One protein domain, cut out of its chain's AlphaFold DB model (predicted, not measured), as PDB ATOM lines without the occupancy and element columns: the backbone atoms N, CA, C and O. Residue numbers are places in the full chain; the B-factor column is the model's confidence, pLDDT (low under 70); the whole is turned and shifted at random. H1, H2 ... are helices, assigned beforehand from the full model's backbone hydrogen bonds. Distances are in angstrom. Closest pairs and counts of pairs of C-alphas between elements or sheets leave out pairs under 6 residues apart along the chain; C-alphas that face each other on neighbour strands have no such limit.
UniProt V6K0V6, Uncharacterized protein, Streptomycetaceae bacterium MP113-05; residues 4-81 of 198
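Overview. This is residues 4 to 81 of the 198 residues of an uncharacterized protein of Streptomycetaceae bacterium MP113-05 (UniProt V6K0V6). Three helices, H1, H2 and H3, run up and down side by side as a bundle, their centres making a triangle; H4 follows H3 and slants toward the end of H1. The 78 printed residues, with four named helices in chain order and no named strand, are all helix by class. The rod spans 43 by 21 by 20 A, only just compact, close to loose (radius of gyration of the C-alphas 13.4 A).

Along the chain. Find C-alpha 4 at (-50.142, 19.757, 180.876); H1, residues 4 to 23, runs 28.6 A from there. H2 is residues 35 to 51, 24.5 A, and H3 residues 56 to 67, 16.4 A. H4, residues 69 to 78, 13.9 A, ends at (-29.288, 19.680, 147.774).

Arrangement. H1, with residues 14 to 21 alone, touches H2 in a hairpin, opposite ways at 12 degrees, a shallow tilt; the closest C-alphas, Ile 21 and Ala 41, are 5.5 A apart. H2 and H3 touch as a hairpin, closest at C-alphas Val 49 and Leu 58, 6.2 A. H1 is close to but not clearly touching H3 and H4. In each helix every O i to N i+4 pair is within hydrogen-bond range.

Size, cuts and confidence. The printed part has no cut; the H1 to H2 link is long. Residue 5 and residues 27 to 33 are under pLDDT 70.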
ATOM      1  N   TYR A   4     -49.889  20.347 182.198       71.00
ATOM      2  CA  TYR A   4     -50.142  19.757 180.876       71.00
ATOM      3  C   TYR A   4     -50.188  20.769 179.721       71.00
ATOM      4  O   TYR A   4     -49.631  20.512 178.657       71.00
ATOM      5  N   GLY A   5     -50.806  21.940 179.912       69.00
ATOM      6  CA  GLY A   5     -50.884  22.959 178.856       69.00
ATOM      7  C   GLY A   5     -49.508  23.513 178.480       69.00
ATOM      8  O   GLY A   5     -49.237  23.772 177.310       69.00
ATOM      9  N   ARG A   6     -48.607  23.621 179.467       73.25
ATOM     10  CA  ARG A   6     -47.216  24.051 179.261       73.25
ATOM     11  C   ARG A   6     -46.404  23.002 178.499       73.25
ATOM     12  O   ARG A   6     -45.627  23.370 177.625       73.25
ATOM     13  N   GLN A   7     -46.618  21.718 178.789       76.81
ATOM     14  CA  GLN A   7     -45.961  20.611 178.083       76.81
ATOM     15  C   GLN A   7     -46.398  20.531 176.617       76.81
ATOM     16  O   GLN A   7     -45.557  20.451 175.726       76.81
ATOM     17  N   ILE A   8     -47.706  20.634 176.354       79.69
ATOM     18  CA  ILE A   8     -48.254  20.635 174.987       79.69
ATOM     19  C   ILE A   8     -47.705  21.819 174.187       79.69
ATOM     20  O   ILE A   8     -47.301  21.650 173.039       79.69
ATOM     21  N   TYR A   9     -47.653  23.006 174.796       80.50
ATOM     22  CA  TYR A   9     -47.093  24.186 174.146       80.50
ATOM     23  C   TYR A   9     -45.600  24.018 173.831       80.50
ATOM     24  O   TYR A   9     -45.183  24.292 172.709       80.50
ATOM     25  N   ALA A  10     -44.804  23.507 174.776       78.94
ATOM     26  CA  ALA A  10     -43.379  23.249 174.562       78.94
ATOM     27  C   ALA A  10     -43.130  22.222 173.444       78.94
ATOM     28  O   ALA A  10     -42.242  22.421 172.611       78.94
ATOM     29  N   ALA A  11     -43.937  21.158 173.386       80.19
ATOM     30  CA  ALA A  11     -43.880  20.158 172.324       80.19
ATOM     31  C   ALA A  11     -44.263  20.747 170.956       80.19
ATOM     32  O   ALA A  11     -43.572  20.526 169.960       80.19
ATOM     33  N   TRP A  12     -45.338  21.540 170.907       90.06
ATOM     34  CA  TRP A  12     -45.765  22.236 169.694       90.06
ATOM     35  C   TRP A  12     -44.689  23.204 169.189       90.06
ATOM     36  O   TRP A  12     -44.361  23.182 168.005       90.06
ATOM     37  N   GLN A  13     -44.079  23.978 170.088       89.19
ATOM     38  CA  GLN A  13     -43.003  24.910 169.752       89.19
ATOM     39  C   GLN A  13     -41.779  24.181 169.181       89.19
ATOM     40  O   GLN A  13     -41.231  24.604 168.166       89.19
ATOM     41  N   GLY A  14     -41.384  23.046 169.772       84.12
ATOM     42  CA  GLY A  14     -40.296  22.216 169.244       84.12
ATOM     43  C   GLY A  14     -40.574  21.715 167.822       84.12
ATOM     44  O   GLY A  14     -39.696  21.757 166.959       84.12
ATOM     45  N   LYS A  15     -41.818  21.312 167.540       90.69
ATOM     46  CA  LYS A  15     -42.262  20.929 166.192       90.69
ATOM     47  C   LYS A  15     -42.208  22.109 165.208       90.69
ATOM     48  O   LYS A  15     -41.775  21.912 164.074       90.69
ATOM     49  N   GLU A  16     -42.639  23.310 165.593       91.56
ATOM     50  CA  GLU A  16     -42.567  24.481 164.703       91.56
ATOM     51  C   GLU A  16     -41.116  24.898 164.418       91.56
ATOM     52  O   GLU A  16     -40.777  25.136 163.264       91.56
ATOM     53  N   LEU A  17     -40.219  24.846 165.407       87.56
ATOM     54  CA  LEU A  17     -38.785  25.085 165.188       87.56
ATOM     55  C   LEU A  17     -38.169  24.072 164.210       87.56
ATOM     56  O   LEU A  17     -37.344  24.432 163.370       87.56
ATOM     57  N   LEU A  18     -38.596  22.807 164.262       90.94
ATOM     58  CA  LEU A  18     -38.197  21.812 163.267       90.94
ATOM     59  C   LEU A  18     -38.764  22.134 161.874       90.94
ATOM     60  O   LEU A  18     -38.086  21.946 160.862       90.94
ATOM     61  N   ARG A  19     -39.998  22.642 161.799       89.12
ATOM     62  CA  ARG A  19     -40.614  23.084 160.542       89.12
ATOM     63  C   ARG A  19     -39.854  24.261 159.930       89.12
ATOM     64  O   ARG A  19     -39.655  24.262 158.716       89.12
ATOM     65  N   ASP A  20     -39.385  25.195 160.751       88.44
ATOM     66  CA  ASP A  20     -38.544  26.312 160.320       88.44
ATOM     67  C   ASP A  20     -37.242  25.813 159.692       88.44
ATOM     68  O   ASP A  20     -36.899  26.248 158.593       88.44
ATOM     69  N   ILE A  21     -36.561  24.842 160.318       89.88
ATOM     70  CA  ILE A  21     -35.367  24.199 159.741       89.88
ATOM     71  C   ILE A  21     -35.688  23.624 158.355       89.88
ATOM     72  O   ILE A  21     -34.989  23.912 157.386       89.88
ATOM     73  N   LEU A  22     -36.770  22.849 158.236       88.31
ATOM     74  CA  LEU A  22     -37.164  22.221 156.969       88.31
ATOM     75  C   LEU A  22     -37.603  23.235 155.903       88.31
ATOM     76  O   LEU A  22     -37.468  22.967 154.708       88.31
ATOM     77  N   SER A  23     -38.097  24.407 156.299       86.00
ATOM     78  CA  SER A  23     -38.469  25.474 155.364       86.00
ATOM     79  C   SER A  23     -37.266  26.091 154.638       86.00
ATOM     80  O   SER A  23     -37.434  26.627 153.545       86.00
ATOM     81  N   LEU A  24     -36.052  25.942 155.188       84.69
ATOM     82  CA  LEU A  24     -34.797  26.412 154.587       84.69
ATOM     83  C   LEU A  24     -34.290  25.514 153.446       84.69
ATOM     84  O   LEU A  24     -33.221  25.768 152.892       84.69
ATOM     85  N   THR A  25     -35.034  24.459 153.094       83.12
ATOM     86  CA  THR A  25     -34.670  23.546 152.003       83.12
ATOM     87  C   THR A  25     -34.518  24.299 150.682       83.12
ATOM     88  O   THR A  25     -35.375  25.102 150.297       83.12
ATOM     89  N   VAL A  26     -33.468  23.967 149.927       74.00
ATOM     90  CA  VAL A  26     -33.273  24.490 148.577       74.00
ATOM     91  C   VAL A  26     -34.496  24.183 147.702       74.00
ATOM     92  O   VAL A  26     -34.922  23.039 147.531       74.00
ATOM     93  N   THR A  27     -35.104  25.225 147.141       63.53
ATOM     94  CA  THR A  27     -36.215  25.070 146.191       63.53
ATOM     95  C   THR A  27     -35.647  24.922 144.771       63.53
ATOM     96  O   THR A  27     -34.507  25.292 144.517       63.53
ATOM     97  N   ARG A  28     -36.414  24.403 143.796       53.44
ATOM     98  CA  ARG A  28     -35.956  24.166 142.399       53.44
ATOM     99  C   ARG A  28     -35.325  25.377 141.677       53.44
ATOM    100  O   ARG A  28     -34.745  25.199 140.610       53.44
ATOM    101  N   ARG A  29     -35.440  26.597 142.215       54.03
ATOM    102  CA  ARG A  29     -34.560  27.715 141.855       54.03
ATOM    103  C   ARG A  29     -33.304  27.578 142.709       54.03
ATOM    104  O   ARG A  29     -33.394  27.851 143.895       54.03
ATOM    105  N   HIS A  30     -32.192  27.161 142.105       51.94
ATOM    106  CA  HIS A  30     -30.853  27.013 142.695       51.94
ATOM    107  C   HIS A  30     -30.319  28.295 143.380       51.94
ATOM    108  O   HIS A  30     -29.325  28.874 142.955       51.94
ATOM    109  N   VAL A  31     -30.986  28.767 144.426       57.44
ATOM    110  CA  VAL A  31     -30.479  29.764 145.363       57.44
ATOM    111  C   VAL A  31     -29.810  28.952 146.453       57.44
ATOM    112  O   VAL A  31     -30.491  28.188 147.131       57.44
ATOM    113  N   ALA A  32     -28.486  29.042 146.559       57.72
ATOM    114  CA  ALA A  32     -27.744  28.335 147.594       57.72
ATOM    115  C   ALA A  32     -28.340  28.694 148.969       57.72
ATOM    116  O   ALA A  32     -28.471  29.885 149.264       57.72
ATOM    117  N   PRO A  33     -28.753  27.706 149.781       62.44
ATOM    118  CA  PRO A  33     -29.257  27.996 151.108       62.44
ATOM    119  C   PRO A  33     -28.103  28.531 151.955       62.44
ATOM    120  O   PRO A  33     -26.976  28.040 151.886       62.44
ATOM    121  N   ASP A  34     -28.381  29.569 152.735       76.75
ATOM    122  CA  ASP A  34     -27.406  30.138 153.652       76.75
ATOM    123  C   ASP A  34     -27.116  29.118 154.766       76.75
ATOM    124  O   ASP A  34     -27.941  28.892 155.655       76.75
ATOM    125  N   HIS A  35     -25.946  28.471 154.708       81.69
ATOM    126  CA  HIS A  35     -25.501  27.504 155.718       81.69
ATOM    127  C   HIS A  35     -25.547  28.094 157.137       81.69
ATOM    128  O   HIS A  35     -25.812  27.371 158.102       81.69
ATOM    129  N   SER A  36     -25.346  29.410 157.276       86.88
ATOM    130  CA  SER A  36     -25.440  30.085 158.570       86.88
ATOM    131  C   SER A  36     -26.882  30.125 159.091       86.88
ATOM    132  O   SER A  36     -27.106  29.898 160.280       86.88
ATOM    133  N   ALA A  37     -27.874  30.280 158.208       87.31
ATOM    134  CA  ALA A  37     -29.289  30.231 158.565       87.31
ATOM    135  C   ALA A  37     -29.721  28.828 159.022       87.31
ATOM    136  O   ALA A  37     -30.466  28.708 159.999       87.31
ATOM    137  N   ILE A  38     -29.212  27.770 158.374       89.88
ATOM    138  CA  ILE A  38     -29.447  26.374 158.788       89.88
ATOM    139  C   ILE A  38     -28.857  26.132 160.182       89.88
ATOM    140  O   ILE A  38     -29.555  25.631 161.066       89.88
ATOM    141  N   SER A  39     -27.604  26.537 160.404       91.38
ATOM    142  CA  SER A  39     -26.935  26.407 161.705       91.38
ATOM    143  C   SER A  39     -27.673  27.174 162.809       91.38
ATOM    144  O   SER A  39     -27.958  26.627 163.875       91.38
ATOM    145  N   ALA A  40     -28.095  28.412 162.535       92.25
ATOM    146  CA  ALA A  40     -28.857  29.227 163.476       92.25
ATOM    147  C   ALA A  40     -30.248  28.646 163.785       92.25
ATOM    148  O   ALA A  40     -30.726  28.737 164.917       92.25
ATOM    149  N   ALA A  41     -30.933  28.058 162.800       91.56
ATOM    150  CA  ALA A  41     -32.209  27.375 163.014       91.56
ATOM    151  C   ALA A  41     -32.033  26.092 163.843       91.56
ATOM    152  O   ALA A  41     -32.771  25.882 164.807       91.56
ATOM    153  N   ARG A  42     -31.003  25.289 163.540       95.00
ATOM    154  CA  ARG A  42     -30.627  24.109 164.333       95.00
ATOM    155  C   ARG A  42     -30.338  24.490 165.783       95.00
ATOM    156  O   ARG A  42     -30.885  23.873 166.692       95.00
ATOM    157  N   HIS A  43     -29.518  25.514 166.007       95.81
ATOM    158  CA  HIS A  43     -29.165  25.957 167.353       95.81
ATOM    159  C   HIS A  43     -30.400  26.375 168.162       95.81
ATOM    160  O   HIS A  43     -30.550  25.941 169.299       95.81
ATOM    161  N   ARG A  44     -31.327  27.138 167.563       96.19
ATOM    162  CA  ARG A  44     -32.596  27.522 168.210       96.19
ATOM    163  C   ARG A  44     -33.431  26.310 168.634       96.19
ATOM    164  O   ARG A  44     -33.979  26.314 169.732       96.19
ATOM    165  N   PHE A  45     -33.503  25.274 167.796       95.50
ATOM    166  CA  PHE A  45     -34.188  24.027 168.139       95.50
ATOM    167  C   PHE A  45     -33.539  23.322 169.342       95.50
ATOM    168  O   PHE A  45     -34.231  23.017 170.310       95.50
ATOM    169  N   PHE A  46     -32.217  23.112 169.327       95.50
ATOM    170  CA  PHE A  46     -31.528  22.430 170.431       95.50
ATOM    171  C   PHE A  46     -31.520  23.248 171.730       95.50
ATOM    172  O   PHE A  46     -31.657  22.668 172.803       95.50
ATOM    173  N   ALA A  47     -31.436  24.579 171.647       96.81
ATOM    174  CA  ALA A  47     -31.581  25.459 172.806       96.81
ATOM    175  C   ALA A  47     -32.973  25.314 173.446       96.81
ATOM    176  O   ALA A  47     -33.078  25.107 174.652       96.81
ATOM    177  N   HIS A  48     -34.038  25.302 172.633       93.69
ATOM    178  CA  HIS A  48     -35.402  25.073 173.123       93.69
ATOM    179  C   HIS A  48     -35.560  23.707 173.802       93.69
ATOM    180  O   HIS A  48     -36.227  23.607 174.832       93.69
ATOM    181  N   VAL A  49     -34.947  22.654 173.253       94.06
ATOM    182  CA  VAL A  49     -34.964  21.319 173.875       94.06
ATOM    183  C   VAL A  49     -34.190  21.313 175.194       94.06
ATOM    184  O   VAL A  49     -34.674  20.731 176.161       94.06
ATOM    185  N   ALA A  50     -33.038  21.987 175.274       95.31
ATOM    186  CA  ALA A  50     -32.259  22.086 176.509       95.31
ATOM    187  C   ALA A  50     -33.063  22.756 177.642       95.31
ATOM    188  O   ALA A  50     -33.125  22.219 178.753       95.31
ATOM    189  N   ASP A  51     -33.769  23.848 177.328       94.00
ATOM    190  CA  ASP A  51     -34.666  24.553 178.258       94.00
ATOM    191  C   ASP A  51     -35.844  23.678 178.735       94.00
ATOM    192  O   ASP A  51     -36.409  23.890 179.813       94.00
ATOM    193  N   HIS A  52     -36.212  22.661 177.948       92.50
ATOM    194  CA  HIS A  52     -37.326  21.747 178.209       92.50
ATOM    195  C   HIS A  52     -36.878  20.288 178.387       92.50
ATOM    196  O   HIS A  52     -37.668  19.372 178.171       92.50
ATOM    197  N   SER A  53     -35.645  20.063 178.850       91.50
ATOM    198  CA  SER A  53     -35.044  18.728 179.043       91.50
ATOM    199  C   SER A  53     -35.816  17.806 179.999       91.50
ATOM    200  O   SER A  53     -35.653  16.589 179.963       91.50
ATOM    201  N   HIS A  54     -36.709  18.364 180.817       89.56
ATOM    202  CA  HIS A  54     -37.647  17.616 181.656       89.56
ATOM    203  C   HIS A  54     -38.756  16.892 180.862       89.56
ATOM    204  O   HIS A  54     -39.507  16.121 181.455       89.56
ATOM    205  N   LEU A  55     -38.888  17.148 179.554       91.75
ATOM    206  CA  LEU A  55     -39.837  16.487 178.651       91.75
ATOM    207  C   LEU A  55     -39.115  15.399 177.837       91.75
ATOM    208  O   LEU A  55     -38.454  15.721 176.844       91.75
ATOM    209  N   PRO A  56     -39.228  14.113 178.219       90.50
ATOM    210  CA  PRO A  56     -38.464  13.029 177.596       90.50
ATOM    211  C   PRO A  56     -38.790  12.835 176.109       90.50
ATOM    212  O   PRO A  56     -37.932  12.405 175.337       90.50
ATOM    213  N   GLU A  57     -39.995  13.200 175.669       90.31
ATOM    214  CA  GLU A  57     -40.400  13.139 174.265       90.31
ATOM    215  C   GLU A  57     -39.624  14.141 173.398       90.31
ATOM    216  O   GLU A  57     -39.255  13.818 172.268       90.31
ATOM    217  N   LEU A  58     -39.334  15.343 173.917       90.56
ATOM    218  CA  LEU A  58     -38.523  16.339 173.204       90.56
ATOM    219  C   LEU A  58     -37.049  15.938 173.151       90.56
ATOM    220  O   LEU A  58     -36.399  16.171 172.133       90.56
ATOM    221  N   VAL A  59     -36.543  15.311 174.212       94.62
ATOM    222  CA  VAL A  59     -35.173  14.782 174.245       94.62
ATOM    223  C   VAL A  59     -35.015  13.664 173.214       94.62
ATOM    224  O   VAL A  59     -34.151  13.759 172.349       94.62
ATOM    225  N   THR A  60     -35.921  12.681 173.208       95.31
ATOM    226  CA  THR A  60     -35.933  11.595 172.206       95.31
ATOM    227  C   THR A  60     -36.005  12.139 170.776       95.31
ATOM    228  O   THR A  60     -35.335  11.642 169.865       95.31
ATOM    229  N   LEU A  61     -36.817  13.181 170.553       91.62
ATOM    230  CA  LEU A  61     -36.896  13.847 169.256       91.62
ATOM    231  C   LEU A  61     -35.547  14.464 168.871       91.62
ATOM    232  O   LEU A  61     -35.103  14.274 167.743       91.62
ATOM    233  N   ALA A  62     -34.894  15.185 169.782       94.56
ATOM    234  CA  ALA A  62     -33.605  15.811 169.517       94.56
ATOM    235  C   ALA A  62     -32.503  14.787 169.221       94.56
ATOM    236  O   ALA A  62     -31.780  14.968 168.246       94.56
ATOM    237  N   GLU A  63     -32.443  13.688 169.977       95.88
ATOM    238  CA  GLU A  63     -31.528  12.567 169.719       95.88
ATOM    239  C   GLU A  63     -31.765  11.959 168.330       95.88
ATOM    240  O   GLU A  63     -30.825  11.716 167.573       95.88
ATOM    241  N   THR A  64     -33.033  11.781 167.948       95.12
ATOM    242  CA  THR A  64     -33.392  11.288 166.611       95.12
ATOM    243  C   THR A  64     -32.940  12.270 165.526       95.12
ATOM    244  O   THR A  64     -32.363  11.864 164.520       95.12
ATOM    245  N   ILE A  65     -33.183  13.570 165.705       93.12
ATOM    246  CA  ILE A  65     -32.767  14.592 164.736       93.12
ATOM    247  C   ILE A  65     -31.242  14.662 164.624       93.12
ATOM    248  O   ILE A  65     -30.730  14.796 163.515       93.12
ATOM    249  N   GLU A  66     -30.518  14.540 165.734       94.19
ATOM    250  CA  GLU A  66     -29.057  14.511 165.747       94.19
ATOM    251  C   GLU A  66     -28.505  13.278 165.025       94.19
ATOM    252  O   GLU A  66     -27.649  13.420 164.152       94.19
ATOM    253  N   GLN A  67     -29.056  12.091 165.299       96.38
ATOM    254  CA  GLN A  67     -28.667  10.845 164.634       96.38
ATOM    255  C   GLN A  67     -28.794  10.926 163.105       96.38
ATOM    256  O   GLN A  67     -27.980  10.351 162.382       96.38
ATOM    257  N   TRP A  68     -29.819  11.618 162.601       92.75
ATOM    258  CA  TRP A  68     -30.097  11.743 161.166       92.75
ATOM    259  C   TRP A  68     -29.627  13.072 160.560       92.75
ATOM    260  O   TRP A  68     -29.949  13.353 159.399       92.75
ATOM    261  N   TRP A  69     -28.864  13.881 161.304       93.06
ATOM    262  CA  TRP A  69     -28.543  15.252 160.908       93.06
ATOM    263  C   TRP A  69     -27.835  15.332 159.554       93.06
ATOM    264  O   TRP A  69     -28.268  16.108 158.708       93.06
ATOM    265  N   ASP A  70     -26.830  14.492 159.296       88.50
ATOM    266  CA  ASP A  70     -26.085  14.502 158.026       88.50
ATOM    267  C   ASP A  70     -27.012  14.332 156.808       88.50
ATOM    268  O   ASP A  70     -26.853  14.984 155.770       88.50
ATOM    269  N   GLY A  71     -28.035  13.479 156.939       87.06
ATOM    270  CA  GLY A  71     -29.048  13.271 155.907       87.06
ATOM    271  C   GLY A  71     -29.998  14.461 155.762       87.06
ATOM    272  O   GLY A  71     -30.339  14.841 154.640       87.06
ATOM    273  N   ILE A  72     -30.399  15.070 156.882       88.31
ATOM    274  CA  ILE A  72     -31.241  16.272 156.904       88.31
ATOM    275  C   ILE A  72     -30.491  17.447 156.269       88.31
ATOM    276  O   ILE A  72     -31.024  18.083 155.368       88.31
ATOM    277  N   GLU A  73     -29.243  17.703 156.657       88.00
ATOM    278  CA  GLU A  73     -28.403  18.767 156.101       88.00
ATOM    279  C   GLU A  73     -28.156  18.578 154.601       88.00
ATOM    280  O   GLU A  73     -28.300  19.521 153.817       88.00
ATOM    281  N   THR A  74     -27.873  17.345 154.172       85.25
ATOM    282  CA  THR A  74     -27.759  17.013 152.746       85.25
ATOM    283  C   THR A  74     -29.061  17.323 152.009       85.25
ATOM    284  O   THR A  74     -29.038  17.914 150.928       85.25
ATOM    285  N   TYR A  75     -30.215  16.971 152.580       84.31
ATOM    286  CA  TYR A  75     -31.512  17.295 151.989       84.31
ATOM    287  C   TYR A  75     -31.762  18.810 151.928       84.31
ATOM    288  O   TYR A  75     -32.185  19.302 150.886       84.31
ATOM    289  N   LEU A  76     -31.456  19.559 152.989       85.12
ATOM    290  CA  LEU A  76     -31.637  21.014 153.032       85.12
ATOM    291  C   LEU A  76     -30.799  21.722 151.959       85.12
ATOM    292  O   LEU A  76     -31.294  22.620 151.281       85.12
ATOM    293  N   THR A  77     -29.552  21.288 151.776       82.31
ATOM    294  CA  THR A  77     -28.590  21.901 150.846       82.31
ATOM    295  C   THR A  77     -28.801  21.488 149.389       82.31
ATOM    296  O   THR A  77     -28.631  22.306 148.485       82.31
ATOM    297  N   THR A  78     -29.199  20.237 149.138       78.12
ATOM    298  CA  THR A  78     -29.288  19.680 147.774       78.12
ATOM    299  C   THR A  78     -30.717  19.493 147.264       78.12
ATOM    300  O   THR A  78     -30.927  19.355 146.058       78.12
ATOM    301  N   GLY A  79     -31.709  19.447 148.157       74.25
ATOM    302  CA  GLY A  79     -33.096  19.087 147.846       74.25
ATOM    303  C   GLY A  79     -33.282  17.618 147.440       74.25
ATOM    304  O   GLY A  79     -34.364  17.225 146.995       74.25
ATOM    305  N   ILE A  80     -32.236  16.792 147.551       72.75
ATOM    306  CA  ILE A  80     -32.251  15.388 147.135       72.75
ATOM    307  C   ILE A  80     -32.795  14.531 148.279       72.75
ATOM    308  O   ILE A  80     -32.238  14.502 149.371       72.75
ATOM    309  N   THR A  81     -33.874  13.790 148.017       70.38
ATOM    310  CA  THR A  81     -34.435  12.813 148.962       70.38
ATOM    311  C   THR A  81     -34.059  11.386 148.578       70.38
ATOM    312  O   THR A  81     -33.876  11.062 147.400       70.38
TER     313      THR A  81